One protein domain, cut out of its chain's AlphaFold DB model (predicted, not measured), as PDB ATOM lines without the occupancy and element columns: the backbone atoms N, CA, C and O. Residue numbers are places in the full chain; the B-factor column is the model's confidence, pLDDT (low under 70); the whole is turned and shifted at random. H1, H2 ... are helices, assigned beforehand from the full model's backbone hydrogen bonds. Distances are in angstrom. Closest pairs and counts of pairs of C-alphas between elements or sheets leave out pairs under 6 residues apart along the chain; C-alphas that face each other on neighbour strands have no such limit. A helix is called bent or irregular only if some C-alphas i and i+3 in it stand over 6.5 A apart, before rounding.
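What this domain is: This is residues 23 to 66 of the 155 residues of an uncharacterized protein of Cyphellophora europaea CBS 101466 (UniProt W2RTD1). One long helix, H2, makes the length of the model, and a short helix, H1, sits across its first end, the two meeting as an L. The residues before H1 and after H2 form tails with no named element. The printed part has 44 residues with two named helices, H1 then H2, and no named strand: all helix. It is loose, with a radius of gyration of the C-alphas of 12.3 A, and elongated, spanning 35 by 21 by 12 A.

How they stand to each other: H2, residues 41 to 60, touches H1, residues 29 to 35, with residues 41 to 46 alone. Their closest C-alphas are those of Ala 30 and Ala 42, 4.5 A apart. Their lines are about perpendicular, at 76 degrees. In both helices every O i to N i+4 pair is within hydrogen-bond range.

Where its parts are: H2 measures 28.5 A from C-alpha 41 at (106.367, 226.779, 204.555) to C-alpha 60 at (103.497, 204.495, 222.046). H2 is neither bent nor irregular, but only just: C-alphas 41 and 44 are 6.0 A apart. H1 measures 9.6 A, beginning with C-alpha 29 at (103.070, 225.901, 212.114).

The domain as a whole: The two C-alphas farthest apart, those of Lys 39 and Ser 65, are 36.4 A apart. The link from H1 to H2 is tight, and the printed part has no cut. The mean pLDDT of the printed part is 78.3; residues 24 to 25, 39 and 62 to 66 are under 70.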
ATOM      1  N   SER A  23     104.951 226.670 220.993       75.56
ATOM      2  CA  SER A  23     103.537 226.318 221.096       75.56
ATOM      3  C   SER A  23     103.188 225.906 222.515       75.56
ATOM      4  O   SER A  23     103.178 224.730 222.852       75.56
ATOM      5  N   SER A  24     102.832 226.887 223.344       67.62
ATOM      6  CA  SER A  24     102.401 226.651 224.729       67.62
ATOM      7  C   SER A  24     101.054 225.915 224.839       67.62
ATOM      8  O   SER A  24     100.663 225.514 225.929       67.62
ATOM      9  N   SER A  25     100.317 225.751 223.733       65.75
ATOM     10  CA  SER A  25      99.024 225.042 223.709       65.75
ATOM     11  C   SER A  25      98.562 224.614 222.310       65.75
ATOM     12  O   SER A  25      97.912 223.580 222.170       65.75
ATOM     13  N   LYS A  26      98.889 225.385 221.259       71.62
ATOM     14  CA  LYS A  26      98.534 225.079 219.860       71.62
ATOM     15  C   LYS A  26      99.711 225.301 218.915       71.62
ATOM     16  O   LYS A  26     100.312 226.375 218.969       71.62
ATOM     17  N   PRO A  27     100.017 224.335 218.029       72.31
ATOM     18  CA  PRO A  27     101.147 224.445 217.127       72.31
ATOM     19  C   PRO A  27     100.958 225.556 216.093       72.31
ATOM     20  O   PRO A  27     100.128 225.451 215.186       72.31
ATOM     21  N   ARG A  28     101.763 226.617 216.204       84.06
ATOM     22  CA  ARG A  28     101.808 227.723 215.236       84.06
ATOM     23  C   ARG A  28     102.740 227.364 214.082       84.06
ATOM     24  O   ARG A  28     103.872 227.823 213.998       84.06
ATOM     25  N   MET A  29     102.252 226.513 213.176       83.56
ATOM     26  CA  MET A  29     103.070 225.901 212.114       83.56
ATOM     27  C   MET A  29     103.771 226.905 211.182       83.56
ATOM     28  O   MET A  29     104.793 226.562 210.593       83.56
ATOM     29  N   ALA A  30     103.256 228.133 211.054       82.81
ATOM     30  CA  ALA A  30     103.923 229.208 210.318       82.81
ATOM     31  C   ALA A  30     105.187 229.709 211.032       82.81
ATOM     32  O   ALA A  30     106.244 229.792 210.412       82.81
ATOM     33  N   GLU A  31     105.101 229.957 212.340       83.19
ATOM     34  CA  GLU A  31     106.247 230.346 213.173       83.19
ATOM     35  C   GLU A  31     107.268 229.205 213.264       83.19
ATOM     36  O   GLU A  31     108.468 229.430 213.168       83.19
ATOM     37  N   VAL A  32     106.791 227.960 213.350       84.19
ATOM     38  CA  VAL A  32     107.636 226.756 213.343       84.19
ATOM     39  C   VAL A  32     108.389 226.605 212.016       84.19
ATOM     40  O   VAL A  32     109.586 226.326 212.016       84.19
ATOM     41  N   ALA A  33     107.722 226.809 210.876       83.75
ATOM     42  CA  ALA A  33     108.375 226.751 209.568       83.75
ATOM     43  C   ALA A  33     109.425 227.861 209.398       83.75
ATOM     44  O   ALA A  33     110.501 227.593 208.862       83.75
ATOM     45  N   ALA A  34     109.137 229.070 209.896       82.56
ATOM     46  CA  ALA A  34     110.083 230.182 209.909       82.56
ATOM     47  C   ALA A  34     111.297 229.888 210.807       82.56
ATOM     48  O   ALA A  34     112.431 230.081 210.380       82.56
ATOM     49  N   PHE A  35     111.070 229.335 212.001       81.06
ATOM     50  CA  PHE A  35     112.127 228.941 212.935       81.06
ATOM     51  C   PHE A  35     113.067 227.878 212.351       81.06
ATOM     52  O   PHE A  35     114.273 227.915 212.573       81.06
ATOM     53  N   MET A  36     112.529 226.940 211.570       78.56
ATOM     54  CA  MET A  36     113.325 225.909 210.896       78.56
ATOM     55  C   MET A  36     113.969 226.379 209.582       78.56
ATOM     56  O   MET A  36     114.703 225.608 208.967       78.56
ATOM     57  N   GLY A  37     113.671 227.593 209.108       77.88
ATOM     58  CA  GLY A  37     114.132 228.076 207.803       77.88
ATOM     59  C   GLY A  37     113.592 227.257 206.621       77.88
ATOM     60  O   GLY A  37     114.219 227.200 205.562       77.88
ATOM     61  N   LEU A  38     112.445 226.587 206.781       70.31
ATOM     62  CA  LEU A  38     111.892 225.717 205.746       70.31
ATOM     63  C   LEU A  38     111.248 226.547 204.634       70.31
ATOM     64  O   LEU A  38     110.173 227.121 204.797       70.31
ATOM     65  N   LYS A  39     111.866 226.513 203.448       67.50
ATOM     66  CA  LYS A  39     111.372 227.170 202.224       67.50
ATOM     67  C   LYS A  39     109.975 226.701 201.797       67.50
ATOM     68  O   LYS A  39     109.262 227.399 201.086       67.50
ATOM     69  N   GLU A  40     109.588 225.509 202.237       70.50
ATOM     70  CA  GLU A  40     108.344 224.825 201.872       70.50
ATOM     71  C   GLU A  40     107.151 225.228 202.773       70.50
ATOM     72  O   GLU A  40     106.019 224.804 202.529       70.50
ATOM     73  N   GLY A  41     107.392 226.079 203.781       76.69
ATOM     74  CA  GLY A  41     106.367 226.779 204.555       76.69
ATOM     75  C   GLY A  41     105.540 225.918 205.521       76.69
ATOM     76  O   GLY A  41     105.784 224.730 205.735       76.69
ATOM     77  N   ALA A  42     104.517 226.545 206.113       81.12
ATOM     78  CA  ALA A  42     103.685 225.971 207.178       81.12
ATOM     79  C   ALA A  42     102.980 224.662 206.781       81.12
ATOM     80  O   ALA A  42     102.817 223.759 207.603       81.12
ATOM     81  N   THR A  43     102.561 224.544 205.518       83.38
ATOM     82  CA  THR A  43     101.809 223.389 205.010       83.38
ATOM     83  C   THR A  43     102.627 222.107 205.081       83.38
ATOM     84  O   THR A  43     102.123 221.073 205.527       83.38
ATOM     85  N   ARG A  44     103.905 222.163 204.689       82.62
ATOM     86  CA  ARG A  44     104.767 220.981 204.718       82.62
ATOM     87  C   ARG A  44     105.154 220.596 206.140       82.62
ATOM     88  O   ARG A  44     105.127 219.408 206.450       82.62
ATOM     89  N   SER A  45     105.417 221.574 207.008       82.44
ATOM     90  CA  SER A  45     105.655 221.344 208.440       82.44
ATOM     91  C   SER A  45     104.446 220.701 209.125       82.44
ATOM     92  O   SER A  45     104.602 219.764 209.904       82.44
ATOM     93  N   ASN A  46     103.226 221.121 208.777       85.56
ATOM     94  CA  ASN A  46     102.000 220.528 209.311       85.56
ATOM     95  C   ASN A  46     101.787 219.087 208.810       85.56
ATOM     96  O   ASN A  46     101.498 218.181 209.592       85.56
ATOM     97  N   TRP A  47     101.971 218.836 207.510       86.38
ATOM     98  CA  TRP A  47     101.896 217.475 206.967       86.38
ATOM     99  C   TRP A  47     102.918 216.541 207.634       86.38
ATOM    100  O   TRP A  47     102.566 215.436 208.052       86.38
ATOM    101  N   ARG A  48     104.157 217.023 207.806       84.50
ATOM    102  CA  ARG A  48     105.244 216.338 208.519       84.50
ATOM    103  C   ARG A  48     104.855 216.005 209.951       84.50
ATOM    104  O   ARG A  48     104.898 214.838 210.329       84.50
ATOM    105  N   TYR A  49     104.416 217.003 210.710       87.00
ATOM    106  CA  TYR A  49     104.000 216.831 212.096       87.00
ATOM    107  C   TYR A  49     102.904 215.768 212.237       87.00
ATOM    108  O   TYR A  49     103.027 214.855 213.048       87.00
ATOM    109  N   ASN A  50     101.874 215.805 211.386       87.88
ATOM    110  CA  ASN A  50     100.807 214.803 211.409       87.88
ATOM    111  C   ASN A  50     101.306 213.391 211.065       87.88
ATOM    112  O   ASN A  50     100.854 212.412 211.660       87.88
ATOM    113  N   ALA A  51     102.223 213.260 210.104       88.06
ATOM    114  CA  ALA A  51     102.824 211.972 209.764       88.06
ATOM    115  C   ALA A  51     103.655 211.412 210.930       88.06
ATOM    116  O   ALA A  51     103.568 210.223 211.237       88.06
ATOM    117  N   LEU A  52     104.413 212.276 211.603       86.50
ATOM    118  CA  LEU A  52     105.230 211.932 212.760       86.50
ATOM    119  C   LEU A  52     104.354 211.517 213.946       86.50
ATOM    120  O   LEU A  52     104.557 210.449 214.515       86.50
ATOM    121  N   MET A  53     103.290 212.273 214.226       86.06
ATOM    122  CA  MET A  53     102.343 211.943 215.289       86.06
ATOM    123  C   MET A  53     101.615 210.620 215.054       86.06
ATOM    124  O   MET A  53     101.416 209.863 216.001       86.06
ATOM    125  N   LYS A  54     101.272 210.282 213.803       88.12
ATOM    126  CA  LYS A  54     100.725 208.954 213.469       88.12
ATOM    127  C   LYS A  54     101.710 207.830 213.801       88.12
ATOM    128  O   LYS A  54     101.291 206.800 214.320       88.12
ATOM    129  N   ARG A  55     103.007 208.023 213.531       86.44
ATOM    130  CA  ARG A  55     104.054 207.049 213.890       86.44
ATOM    131  C   ARG A  55     104.223 206.939 215.403       86.44
ATOM    132  O   ARG A  55     104.313 205.828 215.908       86.44
ATOM    133  N   CYS A  56     104.215 208.063 216.120       85.25
ATOM    134  CA  CYS A  56     104.268 208.076 217.580       85.25
ATOM    135  C   CYS A  56     103.066 207.346 218.184       85.25
ATOM    136  O   CYS A  56     103.258 206.458 219.005       85.25
ATOM    137  N   LYS A  57     101.846 207.626 217.711       85.62
ATOM    138  CA  LYS A  57     100.629 206.937 218.162       85.62
ATOM    139  C   LYS A  57     100.692 205.429 217.904       85.62
ATOM    140  O   LYS A  57     100.297 204.645 218.756       85.62
ATOM    141  N   ALA A  58     101.242 205.015 216.761       84.69
ATOM    142  CA  ALA A  58     101.436 203.599 216.448       84.69
ATOM    143  C   ALA A  58     102.495 202.908 217.328       84.69
ATOM    144  O   ALA A  58     102.415 201.704 217.519       84.69
ATOM    145  N   LYS A  59     103.494 203.646 217.831       82.31
ATOM    146  CA  LYS A  59     104.598 203.109 218.648       82.31
ATOM    147  C   LYS A  59     104.334 203.157 220.151       82.31
ATOM    148  O   LYS A  59     104.795 202.283 220.871       82.31
ATOM    149  N   PHE A  60     103.649 204.192 220.621       81.75
ATOM    150  CA  PHE A  60     103.497 204.495 222.046       81.75
ATOM    151  C   PHE A  60     102.045 204.412 222.528       81.75
ATOM    152  O   PHE A  60     101.807 204.519 223.725       81.75
ATOM    153  N   GLY A  61     101.082 204.176 221.633       75.06
ATOM    154  CA  GLY A  61      99.660 204.249 221.966       75.06
ATOM    155  C   GLY A  61      99.156 205.694 222.029       75.06
ATOM    156  O   GLY A  61      99.908 206.649 221.828       75.06
ATOM    157  N   GLU A  62      97.855 205.861 222.255       68.94
ATOM    158  CA  GLU A  62      97.197 207.175 222.321       68.94
ATOM    159  C   GLU A  62      97.522 207.934 223.619       68.94
ATOM    160  O   GLU A  62      97.566 209.163 223.613       68.94
ATOM    161  N   ASP A  63      97.884 207.200 224.677       64.06
ATOM    162  CA  ASP A  63      98.014 207.733 226.039       64.06
ATOM    163  C   ASP A  63      99.434 207.547 226.611       64.06
ATOM    164  O   ASP A  63      99.653 207.672 227.814       64.06
ATOM    165  N   GLY A  64     100.407 207.165 225.774       58.62
ATOM    166  CA  GLY A  64     101.724 206.696 226.237       58.62
ATOM    167  C   GLY A  64     101.679 205.317 226.914       58.62
ATOM    168  O   GLY A  64     102.703 204.813 227.377       58.62
ATOM    169  N   SER A  65     100.503 204.688 226.932       50.31
ATOM    170  CA  SER A  65     100.229 203.323 227.364       50.31
ATOM    171  C   SER A  65     100.707 202.317 226.307       50.31
ATOM    172  O   SER A  65      99.909 201.620 225.699       50.31
ATOM    173  N   GLY A  66     102.020 202.282 226.044       52.81
ATOM    174  CA  GLY A  66     102.725 201.222 225.306       52.81
ATOM    175  C   GLY A  66     101.897 200.457 224.263       52.81
ATOM    176  O   GLY A  66     101.446 199.340 224.509       52.81
TER     177      GLY A  66